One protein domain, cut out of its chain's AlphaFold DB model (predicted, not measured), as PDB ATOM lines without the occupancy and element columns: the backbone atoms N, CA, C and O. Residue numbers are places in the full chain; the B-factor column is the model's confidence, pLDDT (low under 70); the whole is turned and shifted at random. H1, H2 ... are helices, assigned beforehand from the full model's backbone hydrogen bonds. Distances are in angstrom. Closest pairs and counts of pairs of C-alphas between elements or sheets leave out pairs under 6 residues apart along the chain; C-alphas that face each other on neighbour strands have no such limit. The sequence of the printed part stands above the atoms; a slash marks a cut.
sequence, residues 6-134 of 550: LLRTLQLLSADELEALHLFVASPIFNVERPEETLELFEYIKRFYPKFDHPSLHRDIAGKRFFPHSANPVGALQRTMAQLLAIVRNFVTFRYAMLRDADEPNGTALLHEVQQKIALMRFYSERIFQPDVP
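AT A GLANCE: This is residues 6 to 134 of the 550 residues of an uncharacterized protein of Saprospirales bacterium (UniProt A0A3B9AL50). One long helix, H5, runs through the middle of the domain, and the other five helices pack on it: the hairpin of H2 and H3 crosses one side of H5, H4 packs on residues 73 to 77 at its beginning, and its last residues meet H6 about perpendicularly, as the stem of a T. The short H1 packs on H5 at residues 81 to 88 and comes near H6. The printed part has 129 residues with six named helices, H1 to H6 in order along the chain, and no named strand; the class is all helix. The whole is compact, with a radius of gyration of the C-alphas of 15.7 A, and spans 43 by 38 by 21 A.

IN THESE COORDINATES: H5, residues 73 to 96, is the longest helix by residues and measures 34.4 A from C-alpha 73 at (155.771, 268.302, 340.315) to C-alpha 96 at (170.188, 248.571, 316.129). H6, residues 106 to 127, measures 32.5 A and ends with C-alpha 127 at (176.502, 260.149, 316.459). H2, residues 15 to 26, measures 16.7 A, and H3, residues 35 to 46, 16.3 A. H4, residues 59 to 66, measures 10.6 A. H1, residues 6 to 11, measures 8.7 A and begins with C-alpha 6 at (167.045, 262.011, 327.799).

HOW THE PARTS SIT: H5 is the hub and touches the five other helices. H3 touches it with residues 37 to 42 alone, about perpendicular at 82 degrees; the closest C-alphas, of Thr 38 and Thr 80, are 5.9 A apart. H2 touches H5 at a steep tilt of 66 degrees, with the closest C-alphas, of Leu 21 and Phe 91, 6.6 A apart. H2 and H3 form a helical hairpin at a shallow tilt of 17 degrees, opposite ways; their closest C-alphas, of Ala 26 and Leu 39, are 6.0 A apart. H1 touches H5 at a steep tilt of 49 degrees, the same way, with the C-alphas of Leu 6 and Leu 85 closest at 5.3 A. H4 touches H5 about perpendicularly at 89 degrees, closest at the C-alphas of Gly 63 and Pro 73, 4.7 A. H6 touches H5 with residues 115 to 123 alone, also at 89 degrees, closest at the C-alphas of Tyr 96 and Ala 119, 5.3 A. H4 and H6 are apart, as are H2 and H6, for instance. Every O i to N i+4 pair is within hydrogen-bond range in H1, H2, H3, H4 and H5; in H6, 17 of 18 are.

THE WHOLE: The C-alphas farthest apart, of Pro 55 and Pro 105, are 46.4 A apart. The printed part has no cut, and its one long link is residues 47 to 58, from H3 to H4. The mean pLDDT of the printed part is 88.0; residues 98 to 108, of which 106 to 108 belong to H6, and residues 131 to 134 are under 70.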
ATOM      1  N   LEU A   6     168.158 262.005 328.753       93.19
ATOM      2  CA  LEU A   6     167.045 262.011 327.799       93.19
ATOM      3  C   LEU A   6     167.218 263.050 326.690       93.19
ATOM      4  O   LEU A   6     167.219 262.690 325.519       93.19
ATOM      5  N   LEU A   7     167.381 264.329 327.042       92.06
ATOM      6  CA  LEU A   7     167.487 265.376 326.023       92.06
ATOM      7  C   LEU A   7     168.745 265.205 325.169       92.06
ATOM      8  O   LEU A   7     168.689 265.431 323.969       92.06
ATOM      9  N   ARG A   8     169.856 264.750 325.762       86.88
ATOM     10  CA  ARG A   8     171.085 264.463 325.009       86.88
ATOM     11  C   ARG A   8     170.902 263.314 324.024       86.88
ATOM     12  O   ARG A   8     171.368 263.418 322.902       86.88
ATOM     13  N   THR A   9     170.220 262.238 324.412       89.81
ATOM     14  CA  THR A   9     169.928 261.124 323.499       89.81
ATOM     15  C   THR A   9     169.006 261.578 322.367       89.81
ATOM     16  O   THR A   9     169.277 261.269 321.212       89.81
ATOM     17  N   LEU A  10     167.969 262.369 322.671       93.25
ATOM     18  CA  LEU A  10     167.059 262.919 321.658       93.25
ATOM     19  C   LEU A  10     167.762 263.882 320.686       93.25
ATOM     20  O   LEU A  10     167.417 263.898 319.511       93.25
ATOM     21  N   GLN A  11     168.760 264.647 321.145       91.75
ATOM     22  CA  GLN A  11     169.593 265.516 320.292       91.75
ATOM     23  C   GLN A  11     170.378 264.754 319.223       91.75
ATOM     24  O   GLN A  11     170.703 265.334 318.192       91.75
ATOM     25  N   LEU A  12     170.694 263.480 319.467       90.31
ATOM     26  CA  LEU A  12     171.463 262.644 318.543       90.31
ATOM     27  C   LEU A  12     170.586 261.951 317.486       90.31
ATOM     28  O   LEU A  12     171.121 261.393 316.527       90.31
ATOM     29  N   LEU A  13     169.259 261.966 317.651       91.00
ATOM     30  CA  LEU A  13     168.324 261.446 316.653       91.00
ATOM     31  C   LEU A  13     168.216 262.428 315.487       91.00
ATOM     32  O   LEU A  13     168.194 263.637 315.703       91.00
ATOM     33  N   SER A  14     168.105 261.922 314.260       90.31
ATOM     34  CA  SER A  14     167.665 262.724 313.110       90.31
ATOM     35  C   SER A  14     166.156 263.002 313.163       90.31
ATOM     36  O   SER A  14     165.430 262.390 313.949       90.31
ATOM     37  N   ALA A  15     165.672 263.913 312.315       92.38
ATOM     38  CA  ALA A  15     164.253 264.268 312.253       92.38
ATOM     39  C   ALA A  15     163.356 263.050 311.958       92.38
ATOM     40  O   ALA A  15     162.395 262.815 312.684       92.38
ATOM     41  N   ASP A  16     163.716 262.228 310.968       91.38
ATOM     42  CA  ASP A  16     162.951 261.025 310.607       91.38
ATOM     43  C   ASP A  16     162.909 260.008 311.758       91.38
ATOM     44  O   ASP A  16     161.892 259.365 312.018       91.38
ATOM     45  N   GLU A  17     164.012 259.883 312.497       91.25
ATOM     46  CA  GLU A  17     164.108 258.985 313.649       91.25
ATOM     47  C   GLU A  17     163.290 259.496 314.836       91.25
ATOM     48  O   GLU A  17     162.731 258.694 315.581       91.25
ATOM     49  N   LEU A  18     163.188 260.817 314.998       95.75
ATOM     50  CA  LEU A  18     162.336 261.445 316.000       95.75
ATOM     51  C   LEU A  18     160.845 261.239 315.681       95.75
ATOM     52  O   LEU A  18     160.051 261.022 316.597       95.75
ATOM     53  N   GLU A  19     160.466 261.250 314.401       95.94
ATOM     54  CA  GLU A  19     159.106 260.903 313.966       95.94
ATOM     55  C   GLU A  19     158.802 259.411 314.150       95.94
ATOM     56  O   GLU A  19     157.741 259.052 314.657       95.94
ATOM     57  N   ALA A  20     159.742 258.522 313.830       94.75
ATOM     58  CA  ALA A  20     159.577 257.097 314.113       94.75
ATOM     59  C   ALA A  20     159.467 256.823 315.627       94.75
ATOM     60  O   ALA A  20     158.631 256.026 316.058       94.75
ATOM     61  N   LEU A  21     160.258 257.525 316.447       96.69
ATOM     62  CA  LEU A  21     160.167 257.455 317.904       96.69
ATOM     63  C   LEU A  21     158.801 257.940 318.410       96.69
ATOM     64  O   LEU A  21     158.288 257.365 319.364       96.69
ATOM     65  N   HIS A  22     158.184 258.941 317.776       97.38
ATOM     66  CA  HIS A  22     156.830 259.373 318.129       97.38
ATOM     67  C   HIS A  22     155.831 258.213 318.035       97.38
ATOM     68  O   HIS A  22     155.106 257.948 318.994       97.38
ATOM     69  N   LEU A  23     155.846 257.477 316.919       96.44
ATOM     70  CA  LEU A  23     154.995 256.295 316.732       96.44
ATOM     71  C   LEU A  23     155.292 255.216 317.782       96.44
ATOM     72  O   LEU A  23     154.377 254.573 318.291       96.44
ATOM     73  N   PHE A  24     156.566 255.050 318.139       95.56
ATOM     74  CA  PHE A  24     156.999 254.095 319.155       95.56
ATOM     75  C   PHE A  24     156.506 254.472 320.564       95.56
ATOM     76  O   PHE A  24     156.005 253.614 321.283       95.56
ATOM     77  N   VAL A  25     156.576 255.754 320.943       96.75
ATOM     78  CA  VAL A  25     156.077 256.277 322.232       96.75
ATOM     79  C   VAL A  25     154.548 256.245 322.305       96.75
ATOM     80  O   VAL A  25     153.991 255.993 323.374       96.75
ATOM     81  N   ALA A  26     153.863 256.483 321.183       96.50
ATOM     82  CA  ALA A  26     152.406 256.411 321.092       96.50
ATOM     83  C   ALA A  26     151.871 254.967 321.118       96.50
ATOM     84  O   ALA A  26     150.682 254.753 321.354       96.50
ATOM     85  N   SER A  27     152.728 253.971 320.873       95.44
ATOM     86  CA  SER A  27     152.331 252.567 320.867       95.44
ATOM     87  C   SER A  27     152.000 252.072 322.283       95.44
ATOM     88  O   SER A  27     152.859 252.132 323.168       95.44
ATOM     89  N   PRO A  28     150.810 251.481 322.504       91.75
ATOM     90  CA  PRO A  28     150.438 250.914 323.801       91.75
ATOM     91  C   PRO A  28     151.275 249.680 324.172       91.75
ATOM     92  O   PRO A  28     151.296 249.286 325.333       91.75
ATOM     93  N   ILE A  29     151.977 249.083 323.204       90.88
ATOM     94  CA  ILE A  29     152.863 247.935 323.430       90.88
ATOM     95  C   ILE A  29     154.135 248.374 324.166       90.88
ATOM     96  O   ILE A  29     154.593 247.691 325.075       90.88
ATOM     97  N   PHE A  30     154.705 249.522 323.791       88.25
ATOM     98  CA  PHE A  30     155.993 249.983 324.321       88.25
ATOM     99  C   PHE A  30     155.855 250.991 325.469       88.25
ATOM    100  O   PHE A  30     156.828 251.256 326.174       88.25
ATOM    101  N   ASN A  31     154.660 251.546 325.676       92.44
ATOM    102  CA  ASN A  31     154.378 252.566 326.680       92.44
ATOM    103  C   ASN A  31     153.235 252.131 327.614       92.44
ATOM    104  O   ASN A  31     152.115 252.629 327.534       92.44
ATOM    105  N   VAL A  32     153.529 251.169 328.494       90.44
ATOM    106  CA  VAL A  32     152.513 250.463 329.296       90.44
ATOM    107  C   VAL A  32     152.134 251.207 330.582       90.44
ATOM    108  O   VAL A  32     150.964 251.245 330.948       90.44
ATOM    109  N   GLU A  33     153.096 251.812 331.287       89.31
ATOM    110  CA  GLU A  33     152.840 252.329 332.642       89.31
ATOM    111  C   GLU A  33     152.014 253.622 332.659       89.31
ATOM    112  O   GLU A  33     151.152 253.803 333.519       89.31
ATOM    113  N   ARG A  34     152.324 254.559 331.754       91.19
ATOM    114  CA  ARG A  34     151.764 255.926 331.733       91.19
ATOM    115  C   ARG A  34     151.692 256.467 330.300       91.19
ATOM    116  O   ARG A  34     152.443 257.394 329.969       91.19
ATOM    117  N   PRO A  35     150.846 255.871 329.440       93.50
ATOM    118  CA  PRO A  35     150.847 256.146 328.010       93.50
ATOM    119  C   PRO A  35     150.643 257.626 327.688       93.50
ATOM    120  O   PRO A  35     151.469 258.227 327.002       93.50
ATOM    121  N   GLU A  36     149.601 258.223 328.268       96.06
ATOM    122  CA  GLU A  36     149.207 259.614 328.029       96.06
ATOM    123  C   GLU A  36     150.261 260.605 328.545       96.06
ATOM    124  O   GLU A  36     150.785 261.393 327.762       96.06
ATOM    125  N   GLU A  37     150.661 260.510 329.823       95.75
ATOM    126  CA  GLU A  37     151.660 261.419 330.422       95.75
ATOM    127  C   GLU A  37     152.994 261.400 329.655       95.75
ATOM    128  O   GLU A  37     153.641 262.435 329.467       95.75
ATOM    129  N   THR A  38     153.425 260.214 329.221       96.56
ATOM    130  CA  THR A  38     154.709 260.029 328.537       96.56
ATOM    131  C   THR A  38     154.665 260.552 327.104       96.56
ATOM    132  O   THR A  38     155.617 261.207 326.669       96.56
ATOM    133  N   LEU A  39     153.557 260.319 326.392       97.44
ATOM    134  CA  LEU A  39     153.336 260.845 325.047       97.44
ATOM    135  C   LEU A  39     153.217 262.373 325.057       97.44
ATOM    136  O   LEU A  39     153.879 263.040 324.264       97.44
ATOM    137  N   GLU A  40     152.448 262.941 325.990       97.06
ATOM    138  CA  GLU A  40     152.317 264.393 326.140       97.06
ATOM    139  C   GLU A  40     153.661 265.065 326.445       97.06
ATOM    140  O   GLU A  40     153.990 266.112 325.873       97.06
ATOM    141  N   LEU A  41     154.468 264.454 327.322       97.12
ATOM    142  CA  LEU A  41     155.811 264.939 327.621       97.12
ATOM    143  C   LEU A  41     156.715 264.886 326.382       97.12
ATOM    144  O   LEU A  41     157.445 265.847 326.122       97.12
ATOM    145  N   PHE A  42     156.675 263.789 325.622       97.81
ATOM    146  CA  PHE A  42     157.460 263.641 324.399       97.81
ATOM    147  C   PHE A  42     157.077 264.691 323.350       97.81
ATOM    148  O   PHE A  42     157.951 265.422 322.883       97.81
ATOM    149  N   GLU A  43     155.786 264.846 323.053       97.19
ATOM    150  CA  GLU A  43     155.270 265.834 322.097       97.19
ATOM    151  C   GLU A  43     155.618 267.271 322.494       97.19
ATOM    152  O   GLU A  43     155.896 268.128 321.653       97.19
ATOM    153  N   TYR A  44     155.661 267.555 323.794       96.75
ATOM    154  CA  TYR A  44     156.121 268.846 324.283       96.75
ATOM    155  C   TYR A  44     157.618 269.066 324.087       96.75
ATOM    156  O   TYR A  44     158.012 270.142 323.640       96.75
ATOM    157  N   ILE A  45     158.450 268.072 324.404       96.38
ATOM    158  CA  ILE A  45     159.903 268.144 324.211       96.38
ATOM    159  C   ILE A  45     160.236 268.284 322.718       96.38
ATOM    160  O   ILE A  45     161.053 269.131 322.354       96.38
ATOM    161  N   LYS A  46     159.568 267.505 321.859       96.56
ATOM    162  CA  LYS A  46     159.754 267.454 320.402       96.56
ATOM    163  C   LYS A  46     159.647 268.826 319.732       96.56
ATOM    164  O   LYS A  46     160.438 269.126 318.845       96.56
ATOM    165  N   ARG A  47     158.765 269.712 320.215       96.25
ATOM    166  CA  ARG A  47     158.609 271.096 319.706       96.25
ATOM    167  C   ARG A  47     159.872 271.955 319.815       96.25
ATOM    168  O   ARG A  47     159.961 272.982 319.152       96.25
ATOM    169  N   PHE A  48     160.814 271.564 320.670       95.19
ATOM    170  CA  PHE A  48     162.068 272.278 320.898       95.19
ATOM    171  C   PHE A  48     163.284 271.581 320.262       95.19
ATOM    172  O   PHE A  48     164.419 272.023 320.469       95.19
ATOM    173  N   TYR A  49     163.074 270.500 319.503       93.00
ATOM    174  CA  TYR A  49     164.122 269.859 318.709       93.00
ATOM    175  C   TYR A  49     164.589 270.809 317.583       93.00
ATOM    176  O   TYR A  49     163.760 271.511 317.001       93.00
ATOM    177  N   PRO A  50     165.896 270.874 317.252       90.50
ATOM    178  CA  PRO A  50     166.984 270.028 317.758       90.50
ATOM    179  C   PRO A  50     167.752 270.598 318.959       90.50
ATOM    180  O   PRO A  50     168.582 269.905 319.540       90.50
ATOM    181  N   LYS A  51     167.526 271.859 319.347       87.81
ATOM    182  CA  LYS A  51     168.422 272.565 320.283       87.81
ATOM    183  C   LYS A  51     168.103 272.322 321.759       87.81
ATOM    184  O   LYS A  51     169.026 272.231 322.565       87.81
ATOM    185  N   PHE A  52     166.827 272.165 322.117       91.06
ATOM    186  CA  PHE A  52     166.348 271.945 323.492       91.06
ATOM    187  C   PHE A  52     166.869 272.950 324.545       91.06
ATOM    188  O   PHE A  52     167.011 272.619 325.725       91.06
ATOM    189  N   ASP A  53     167.134 274.187 324.135       89.44
ATOM    190  CA  ASP A  53     167.648 275.288 324.962       89.44
ATOM    191  C   ASP A  53     166.545 276.239 325.467       89.44
ATOM    192  O   ASP A  53     166.811 277.172 326.224       89.44
ATOM    193  N   HIS A  54     165.289 275.988 325.092       93.81
ATOM    194  CA  HIS A  54     164.173 276.876 325.400       93.81
ATOM    195  C   HIS A  54     163.853 276.937 326.911       93.81
ATOM    196  O   HIS A  54     163.616 275.880 327.504       93.81
ATOM    197  N   PRO A  55     163.694 278.139 327.523       92.38
ATOM    198  CA  PRO A  55     163.404 278.350 328.953       92.38
ATOM    199  C   PRO A  55     162.305 277.460 329.543       92.38
ATOM    200  O   PRO A  55     162.411 276.996 330.678       92.38
ATOM    201  N   SER A  56     161.261 277.170 328.766       93.50
ATOM    202  CA  SER A  56     160.144 276.310 329.179       93.50
ATOM    203  C   SER A  56     160.523 274.844 329.442       93.50
ATOM    204  O   SER A  56     159.735 274.117 330.045       93.50
ATOM    205  N   LEU A  57     161.716 274.401 329.033       93.19
ATOM    206  CA  LEU A  57     162.288 273.101 329.399       93.19
ATOM    207  C   LEU A  57     163.000 273.134 330.763       93.19
ATOM    208  O   LEU A  57     163.559 272.123 331.212       93.19
ATOM    209  N   HIS A  58     162.998 274.265 331.475       93.56
ATOM    210  CA  HIS A  58     163.453 274.303 332.861       93.56
ATOM    211  C   HIS A  58     162.605 273.361 333.725       93.56
ATOM    212  O   HIS A  58     161.385 273.301 333.588       93.56
ATOM    213  N   ARG A  59     163.250 272.602 334.623       92.56
ATOM    214  CA  ARG A  59     162.594 271.495 335.355       92.56
ATOM    215  C   ARG A  59     161.398 271.964 336.189       92.56
ATOM    216  O   ARG A  59     160.388 271.278 336.224       92.56
ATOM    217  N   ASP A  60     161.500 273.142 336.798       93.62
ATOM    218  CA  ASP A  60     160.444 273.687 337.655       93.62
ATOM    219  C   ASP A  60     159.251 274.196 336.837       93.62
ATOM    220  O   ASP A  60     158.107 274.063 337.262       93.62
ATOM    221  N   ILE A  61     159.517 274.737 335.641       94.81
ATOM    222  CA  ILE A  61     158.485 275.249 334.730       94.81
ATOM    223  C   ILE A  61     157.744 274.077 334.087       94.81
ATOM    224  O   ILE A  61     156.520 274.005 334.167       94.81
ATOM    225  N   ALA A  62     158.484 273.127 333.509       94.00
ATOM    226  CA  ALA A  62     157.912 271.920 332.927       94.00
ATOM    227  C   ALA A  62     157.169 271.087 333.986       94.00
ATOM    228  O   ALA A  62     156.047 270.657 333.744       94.00
ATOM    229  N   GLY A  63     157.735 270.929 335.188       94.56
ATOM    230  CA  GLY A  63     157.118 270.148 336.262       94.56
ATOM    231  C   GLY A  63     155.761 270.712 336.672       94.56
ATOM    232  O   GLY A  63     154.774 269.985 336.672       94.56
ATOM    233  N   LYS A  64     155.685 272.023 336.941       95.19
ATOM    234  CA  LYS A  64     154.417 272.695 337.275       95.19
ATOM    235  C   LYS A  64     153.395 272.648 336.139       95.19
ATOM    236  O   LYS A  64     152.203 272.633 336.415       95.19
ATOM    237  N   ARG A  65     153.850 272.635 334.882       95.31
ATOM    238  CA  ARG A  65     152.977 272.563 333.704       95.31
ATOM    239  C   ARG A  65     152.313 271.193 333.550       95.31
ATOM    240  O   ARG A  65     151.114 271.155 333.325       95.31
ATOM    241  N   PHE A  66     153.082 270.108 333.650       92.88
ATOM    242  CA  PHE A  66     152.568 268.743 333.452       92.88
ATOM    243  C   PHE A  66     151.901 268.164 334.695       92.88
ATOM    244  O   PHE A  66     150.971 267.376 334.590       92.88
ATOM    245  N   PHE A  67     152.349 268.575 335.882       95.44
ATOM    246  CA  PHE A  67     151.876 268.017 337.147       95.44
ATOM    247  C   PHE A  67     151.420 269.118 338.115       95.44
ATOM    248  O   PHE A  67     151.927 269.182 339.240       95.44
ATOM    249  N   PRO A  68     150.466 269.988 337.724       95.44
ATOM    250  CA  PRO A  68     150.054 271.142 338.529       95.44
ATOM    251  C   PRO A  68     149.459 270.746 339.886       95.44
ATOM    252  O   PRO A  68     149.556 271.503 340.849       95.44
ATOM    253  N   HIS A  69     148.876 269.549 339.972       95.75
ATOM    254  CA  HIS A  69     148.239 269.020 341.181       95.75
ATOM    255  C   HIS A  69     149.144 268.091 342.000       95.75
ATOM    256  O   HIS A  69     148.730 267.592 343.045       95.75
ATOM    257  N   SER A  70     150.377 267.829 341.553       95.31
ATOM    258  CA  SER A  70     151.298 266.982 342.309       95.31
ATOM    259  C   SER A  70     151.904 267.751 343.479       95.31
ATOM    260  O   SER A  70     152.368 268.876 343.318       95.31
ATOM    261  N   ALA A  71     151.998 267.109 344.646       94.88
ATOM    262  CA  ALA A  71     152.733 267.655 345.789       94.88
ATOM    263  C   ALA A  71     154.232 267.862 345.486       94.88
ATOM    264  O   ALA A  71     154.883 268.701 346.101       94.88
ATOM    265  N   ASN A  72     154.783 267.115 344.520       96.62
ATOM    266  CA  ASN A  72     156.148 267.282 344.027       96.62
ATOM    267  C   ASN A  72     156.180 267.190 342.486       96.62
ATOM    268  O   ASN A  72     156.517 266.134 341.936       96.62
ATOM    269  N   PRO A  73     155.862 268.291 341.776       95.25
ATOM    270  CA  PRO A  73     155.771 268.302 340.315       95.25
ATOM    271  C   PRO A  73     157.091 267.957 339.614       95.25
ATOM    272  O   PRO A  73     157.098 267.315 338.567       95.25
ATOM    273  N   VAL A  74     158.230 268.342 340.203       94.38
ATOM    274  CA  VAL A  74     159.563 268.032 339.659       94.38
ATOM    275  C   VAL A  74     159.872 266.543 339.788       94.38
ATOM    276  O   VAL A  74     160.382 265.946 338.845       94.38
ATOM    277  N   GLY A  75     159.539 265.929 340.927       94.88
ATOM    278  CA  GLY A  75     159.707 264.489 341.126       94.88
ATOM    279  C   GLY A  75     158.804 263.658 340.209       94.88
ATOM    280  O   GLY A  75     159.241 262.634 339.687       94.88
ATOM    281  N   ALA A  76     157.570 264.113 339.965       94.75
ATOM    282  CA  ALA A  76     156.681 263.496 338.979       94.75
ATOM    283  C   ALA A  76     157.267 263.580 337.562       94.75
ATOM    284  O   ALA A  76     157.433 262.547 336.920       94.75
ATOM    285  N   LEU A  77     157.719 264.769 337.146       95.81
ATOM    286  CA  LEU A  77     158.398 264.966 335.864       95.81
ATOM    287  C   LEU A  77     159.629 264.068 335.709       95.81
ATOM    288  O   LEU A  77     159.834 263.497 334.645       95.81
ATOM    289  N   GLN A  78     160.449 263.924 336.751       94.19
ATOM    290  CA  GLN A  78     161.632 263.062 336.707       94.19
ATOM    291  C   GLN A  78     161.280 261.591 336.458       94.19
ATOM    292  O   GLN A  78     161.992 260.936 335.699       94.19
ATOM    293  N   ARG A  79     160.188 261.083 337.044       94.81
ATOM    294  CA  ARG A  79     159.713 259.714 336.787       94.81
ATOM    295  C   ARG A  79     159.259 259.540 335.339       94.81
ATOM    296  O   ARG A  79     159.729 258.622 334.679       94.81
ATOM    297  N   THR A  80     158.451 260.462 334.816       95.69
ATOM    298  CA  THR A  80     157.994 260.414 333.415       95.69
ATOM    299  C   THR A  80     159.159 260.578 332.432       95.69
ATOM    300  O   THR A  80     159.212 259.901 331.413       95.69
ATOM    301  N   MET A  81     160.161 261.406 332.753       95.62
ATOM    302  CA  MET A  81     161.401 261.494 331.969       95.62
ATOM    303  C   MET A  81     162.206 260.190 331.991       95.62
ATOM    304  O   MET A  81     162.809 259.841 330.979       95.62
ATOM    305  N   ALA A  82     162.263 259.494 333.131       94.56
ATOM    306  CA  ALA A  82     162.956 258.213 333.243       94.56
ATOM    307  C   ALA A  82     162.253 257.129 332.413       94.56
ATOM    308  O   ALA A  82     162.924 256.405 331.681       94.56
ATOM    309  N   GLN A  83     160.918 257.088 332.453       94.81
ATOM    310  CA  GLN A  83     160.105 256.215 331.604       94.81
ATOM    311  C   GLN A  83     160.306 256.534 330.117       94.81
ATOM    312  O   GLN A  83     160.611 255.640 329.335       94.81
ATOM    313  N   LEU A  84     160.236 257.811 329.724       96.31
ATOM    314  CA  LEU A  84     160.481 258.212 328.339       96.31
ATOM    315  C   LEU A  84     161.898 257.837 327.883       96.31
ATOM    316  O   LEU A  84     162.078 257.360 326.768       96.31
ATOM    317  N   LEU A  85     162.910 257.995 328.742       94.88
ATOM    318  CA  LEU A  85     164.271 257.548 328.443       94.88
ATOM    319  C   LEU A  85     164.352 256.025 328.262       94.88
ATOM    320  O   LEU A  85     165.088 255.576 327.388       94.88
ATOM    321  N   ALA A  86     163.614 255.238 329.048       92.88
ATOM    322  CA  ALA A  86     163.535 253.791 328.859       92.88
ATOM    323  C   ALA A  86     162.930 253.439 327.489       92.88
ATOM    324  O   ALA A  86     163.511 252.641 326.758       92.88
ATOM    325  N   ILE A  87     161.850 254.115 327.080       94.75
ATOM    326  CA  ILE A  87     161.246 253.936 325.749       94.75
ATOM    327  C   ILE A  87     162.223 254.333 324.636       94.75
ATOM    328  O   ILE A  87     162.378 253.595 323.668       94.75
ATOM    329  N   VAL A  88     162.937 255.456 324.781       94.88
ATOM    330  CA  VAL A  88     163.970 255.885 323.821       94.88
ATOM    331  C   VAL A  88     165.080 254.841 323.709       94.88
ATOM    332  O   VAL A  88     165.534 254.547 322.605       94.88
ATOM    333  N   ARG A  89     165.515 254.250 324.828       91.88
ATOM    334  CA  ARG A  89     166.501 253.161 324.808       91.88
ATOM    335  C   ARG A  89     165.958 251.935 324.088       91.88
ATOM    336  O   ARG A  89     166.674 251.395 323.259       91.88
ATOM    337  N   ASN A  90     164.713 251.542 324.346       91.12
ATOM    338  CA  ASN A  90     164.072 250.422 323.657       91.12
ATOM    339  C   ASN A  90     163.920 250.691 322.157       91.12
ATOM    340  O   ASN A  90     164.150 249.792 321.363       91.12
ATOM    341  N   PHE A  91     163.617 251.927 321.758       93.81
ATOM    342  CA  PHE A  91     163.592 252.337 320.354       93.81
ATOM    343  C   PHE A  91     164.974 252.228 319.697       93.81
ATOM    344  O   PHE A  91     165.094 251.715 318.585       93.81
ATOM    345  N   VAL A  92     166.034 252.680 320.378       90.94
ATOM    346  CA  VAL A  92     167.409 252.521 319.883       90.94
ATOM    347  C   VAL A  92     167.767 251.038 319.789       90.94
ATOM    348  O   VAL A  92     168.227 250.602 318.739       90.94
ATOM    349  N   THR A  93     167.489 250.239 320.820       88.31
ATOM    350  CA  THR A  93     167.691 248.785 320.773       88.31
ATOM    351  C   THR A  93     166.935 248.164 319.604       88.31
ATOM    352  O   THR A  93     167.553 247.482 318.804       88.31
ATOM    353  N   PHE A  94     165.647 248.468 319.432       88.06
ATOM    354  CA  PHE A  94     164.811 247.955 318.341       88.06
ATOM    355  C   PHE A  94     165.392 248.259 316.955       88.06
ATOM    356  O   PHE A  94     165.266 247.460 316.032       88.06
ATOM    357  N   ARG A  95     166.036 249.418 316.783       84.88
ATOM    358  CA  ARG A  95     166.616 249.807 315.492       84.88
ATOM    359  C   ARG A  95     167.996 249.226 315.224       84.88
ATOM    360  O   ARG A  95     168.329 249.020 314.061       84.88
ATOM    361  N   TYR A  96     168.794 249.007 316.263       80.06
ATOM    362  CA  TYR A  96     170.188 248.571 316.129       80.06
ATOM    363  C   TYR A  96     170.398 247.085 316.459       80.06
ATOM    364  O   TYR A  96     171.429 246.528 316.089       80.06
ATOM    365  N   ALA A  97     169.429 246.427 317.095       77.81
ATOM    366  CA  ALA A  97     169.411 244.998 317.372       77.81
ATOM    367  C   ALA A  97     168.153 244.367 316.756       77.81
ATOM    368  O   ALA A  97     167.041 244.846 316.968       77.81
ATOM    369  N   MET A  98     168.315 243.269 316.008       57.59
ATOM    370  CA  MET A  98     167.178 242.403 315.688       57.59
ATOM    371  C   MET A  98     166.749 241.713 316.986       57.59
ATOM    372  O   MET A  98     167.448 240.824 317.469       57.59
ATOM    373  N   LEU A  99     165.656 242.182 317.588       52.88
ATOM    374  CA  LEU A  99     165.128 241.631 318.837       52.88
ATOM    375  C   LEU A  99     164.695 240.170 318.638       52.88
ATOM    376  O   LEU A  99     163.959 239.859 317.701       52.88
ATOM    377  N   ARG A 100     165.145 239.293 319.540       52.12
ATOM    378  CA  ARG A 100     164.483 238.019 319.858       52.12
ATOM    379  C   ARG A 100     163.551 238.259 321.051       52.12
ATOM    380  O   ARG A 100     163.874 239.087 321.902       52.12
ATOM    381  N   ASP A 101     162.411 237.575 321.086       47.97
ATOM    382  CA  ASP A 101     161.445 237.683 322.187       47.97
ATOM    383  C   ASP A 101     162.085 237.238 323.517       47.97
ATOM    384  O   ASP A 101     162.784 236.228 323.568       47.97
ATOM    385  N   ALA A 102     161.879 238.023 324.578       48.91
ATOM    386  CA  ALA A 102     162.603 237.943 325.855       48.91
ATOM    387  C   ALA A 102     161.935 237.048 326.923       48.91
ATOM    388  O   ALA A 102     162.207 237.203 328.113       48.91
ATOM    389  N   ASP A 103     161.053 236.131 326.525       48.41
ATOM    390  CA  ASP A 103     160.260 235.314 327.453       48.41
ATOM    391  C   ASP A 103     160.927 233.958 327.772       48.41
ATOM    392  O   ASP A 103     160.300 232.922 327.593       48.41
ATOM    393  N   GLU A 104     162.181 233.921 328.247       51.56
ATOM    394  CA  GLU A 104     162.861 232.674 328.673       51.56
ATOM    395  C   GLU A 104     163.882 232.922 329.830       51.56
ATOM    396  O   GLU A 104     164.031 234.065 330.261       51.56
ATOM    397  N   PRO A 105     164.477 231.901 330.496       52.25
ATOM    398  CA  PRO A 105     165.015 232.031 331.864       52.25
ATOM    399  C   PRO A 105     166.309 232.870 331.988       52.25
ATOM    400  O   PRO A 105     166.880 233.314 331.000       52.25
ATOM    401  N   ASN A 106     166.766 233.076 333.237       55.56
ATOM    402  CA  ASN A 106     167.797 234.017 333.732       55.56
ATOM    403  C   ASN A 106     169.028 234.329 332.837       55.56
ATOM    404  O   ASN A 106     169.572 235.427 332.963       55.56
ATOM    405  N   GLY A 107     169.489 233.413 331.974       58.41
ATOM    406  CA  GLY A 107     170.594 233.652 331.029       58.41
ATOM    407  C   GLY A 107     170.232 234.640 329.913       58.41
ATOM    408  O   GLY A 107     170.995 235.568 329.626       58.41
ATOM    409  N   THR A 108     169.020 234.526 329.364       66.75
ATOM    410  CA  THR A 108     168.509 235.406 328.302       66.75
ATOM    411  C   THR A 108     168.381 236.861 328.756       66.75
ATOM    412  O   THR A 108     168.698 237.774 327.994       66.75
ATOM    413  N   ALA A 109     167.992 237.099 330.015       77.19
ATOM    414  CA  ALA A 109     167.835 238.443 330.568       77.19
ATOM    415  C   ALA A 109     169.169 239.206 330.597       77.19
ATOM    416  O   ALA A 109     169.235 240.355 330.157       77.19
ATOM    417  N   LEU A 110     170.248 238.546 331.040       84.69
ATOM    418  CA  LEU A 110     171.597 239.114 331.030       84.69
ATOM    419  C   LEU A 110     172.039 239.469 329.605       84.69
ATOM    420  O   LEU A 110     172.502 240.580 329.349       84.69
ATOM    421  N   LEU A 111     171.905 238.525 328.670       87.94
ATOM    422  CA  LEU A 111     172.334 238.726 327.286       87.94
ATOM    423  C   LEU A 111     171.527 239.832 326.602       87.94
ATOM    424  O   LEU A 111     172.105 240.664 325.906       87.94
ATOM    425  N   HIS A 112     170.222 239.905 326.860       87.12
ATOM    426  CA  HIS A 112     169.366 240.986 326.379       87.12
ATOM    427  C   HIS A 112     169.810 242.353 326.928       87.12
ATOM    428  O   HIS A 112     169.917 243.331 326.182       87.12
ATOM    429  N   GLU A 113     170.136 242.435 328.220       89.50
ATOM    430  CA  GLU A 113     170.660 243.660 328.826       89.50
ATOM    431  C   GLU A 113     171.998 244.098 328.211       89.50
ATOM    432  O   GLU A 113     172.198 245.292 327.959       89.50
ATOM    433  N   VAL A 114     172.908 243.158 327.948       92.06
ATOM    434  CA  VAL A 114     174.185 243.426 327.272       92.06
ATOM    435  C   VAL A 114     173.945 243.875 325.829       92.06
ATOM    436  O   VAL A 114     174.527 244.870 325.390       92.06
ATOM    437  N   GLN A 115     173.041 243.217 325.103       91.19
ATOM    438  CA  GLN A 115     172.672 243.576 323.734       91.19
ATOM    439  C   GLN A 115     172.120 245.005 323.653       91.19
ATOM    440  O   GLN A 115     172.532 245.782 322.788       91.19
ATOM    441  N   GLN A 116     171.246 245.395 324.587       90.38
ATOM    442  CA  GLN A 116     170.760 246.771 324.695       90.38
ATOM    443  C   GLN A 116     171.912 247.761 324.918       90.38
ATOM    444  O   GLN A 116     171.926 248.835 324.310       90.38
ATOM    445  N   LYS A 117     172.900 247.423 325.755       93.19
ATOM    446  CA  LYS A 117     174.073 248.283 325.980       93.19
ATOM    447  C   LYS A 117     174.935 248.408 324.726       93.19
ATOM    448  O   LYS A 117     175.306 249.531 324.396       93.19
ATOM    449  N   ILE A 118     175.181 247.318 323.997       93.06
ATOM    450  CA  ILE A 118     175.911 247.327 322.714       93.06
ATOM    451  C   ILE A 118     175.183 248.205 321.685       93.06
ATOM    452  O   ILE A 118     175.797 249.073 321.069       93.06
ATOM    453  N   ALA A 119     173.864 248.045 321.540       91.06
ATOM    454  CA  ALA A 119     173.055 248.855 320.627       91.06
ATOM    455  C   ALA A 119     173.146 250.354 320.956       91.06
ATOM    456  O   ALA A 119     173.320 251.194 320.070       91.06
ATOM    457  N   LEU A 120     173.084 250.699 322.246       91.06
ATOM    458  CA  LEU A 120     173.279 252.071 322.700       91.06
ATOM    459  C   LEU A 120     174.709 252.553 322.432       91.06
ATOM    460  O   LEU A 120     174.874 253.660 321.929       91.06
ATOM    461  N   MET A 121     175.733 251.753 322.738       92.75
ATOM    462  CA  MET A 121     177.139 252.078 322.467       92.75
ATOM    463  C   MET A 121     177.349 252.438 320.996       92.75
ATOM    464  O   MET A 121     177.899 253.503 320.716       92.75
ATOM    465  N   ARG A 122     176.824 251.616 320.083       91.50
ATOM    466  CA  ARG A 122     176.865 251.861 318.640       91.50
ATOM    467  C   ARG A 122     176.161 253.155 318.243       91.50
ATOM    468  O   ARG A 122     176.713 253.978 317.516       91.50
ATOM    469  N   PHE A 123     174.964 253.385 318.777       90.94
ATOM    470  CA  PHE A 123     174.245 254.638 318.556       90.94
ATOM    471  C   PHE A 123     175.073 255.861 318.986       90.94
ATOM    472  O   PHE A 123     175.143 256.852 318.260       90.94
ATOM    473  N   TYR A 124     175.741 255.810 320.142       88.81
ATOM    474  CA  TYR A 124     176.581 256.918 320.597       88.81
ATOM    475  C   TYR A 124     177.865 257.068 319.772       88.81
ATOM    476  O   TYR A 124     178.236 258.201 319.458       88.81
ATOM    477  N   SER A 125     178.528 255.969 319.401       87.12
ATOM    478  CA  SER A 125     179.779 256.002 318.630       87.12
ATOM    479  C   SER A 125     179.577 256.608 317.237       87.12
ATOM    480  O   SER A 125     180.391 257.419 316.791       87.12
ATOM    481  N   GLU A 126     178.451 256.305 316.585       86.44
ATOM    482  CA  GLU A 126     178.107 256.838 315.264       86.44
ATOM    483  C   GLU A 126     177.710 258.324 315.290       86.44
ATOM    484  O   GLU A 126     177.903 259.022 314.292       86.44
ATOM    485  N   ARG A 127     177.156 258.826 316.406       85.94
ATOM    486  CA  ARG A 127     176.502 260.149 316.459       85.94
ATOM    487  C   ARG A 127     177.295 261.238 317.168       85.94
ATOM    488  O   ARG A 127     177.176 262.398 316.787       85.94
ATOM    489  N   ILE A 128     178.121 260.906 318.163       79.94
ATOM    490  CA  ILE A 128     178.866 261.914 318.946       79.94
ATOM    491  C   ILE A 128     179.857 262.713 318.081       79.94
ATOM    492  O   ILE A 128     180.119 263.877 318.374       79.94
ATOM    493  N   PHE A 129     180.373 262.116 317.006       72.75
ATOM    494  CA  PHE A 129     181.390 262.721 316.142       72.75
ATOM    495  C   PHE A 129     180.834 263.282 314.821       72.75
ATOM    496  O   PHE A 129     181.611 263.633 313.934       72.75
ATOM    497  N   GLN A 130     179.507 263.368 314.658       76.81
ATOM    498  CA  GLN A 130     178.912 263.971 313.461       76.81
ATOM    499  C   GLN A 130     179.047 265.509 313.503       76.81
ATOM    500  O   GLN A 130     178.669 266.122 314.503       76.81
ATOM    501  N   PRO A 131     179.550 266.154 312.430       62.41
ATOM    502  CA  PRO A 131     179.830 267.594 312.413       62.41
ATOM    503  C   PRO A 131     178.576 268.479 312.531       62.41
ATOM    504  O   PRO A 131     178.686 269.619 312.974       62.41
ATOM    505  N   ASP A 132     177.396 267.951 312.190       64.94
ATOM    506  CA  ASP A 132     176.129 268.698 312.154       64.94
ATOM    507  C   ASP A 132     175.310 268.625 313.453       64.94
ATOM    508  O   ASP A 132     174.220 269.197 313.529       64.94
ATOM    509  N   VAL A 133     175.798 267.942 314.497       62.75
ATOM    510  CA  VAL A 133     175.077 267.888 315.778       62.75
ATOM    511  C   VAL A 133     175.163 269.266 316.444       62.75
ATOM    512  O   VAL A 133     176.270 269.716 316.759       62.75
ATOM    513  N   PRO A 134     174.031 269.956 316.699       57.72
ATOM    514  CA  PRO A 134     174.051 271.255 317.352       57.72
ATOM    515  C   PRO A 134     174.732 271.122 318.712       57.72
ATOM    516  O   PRO A 134     174.208 270.463 319.612       57.72
TER     517      PRO A 134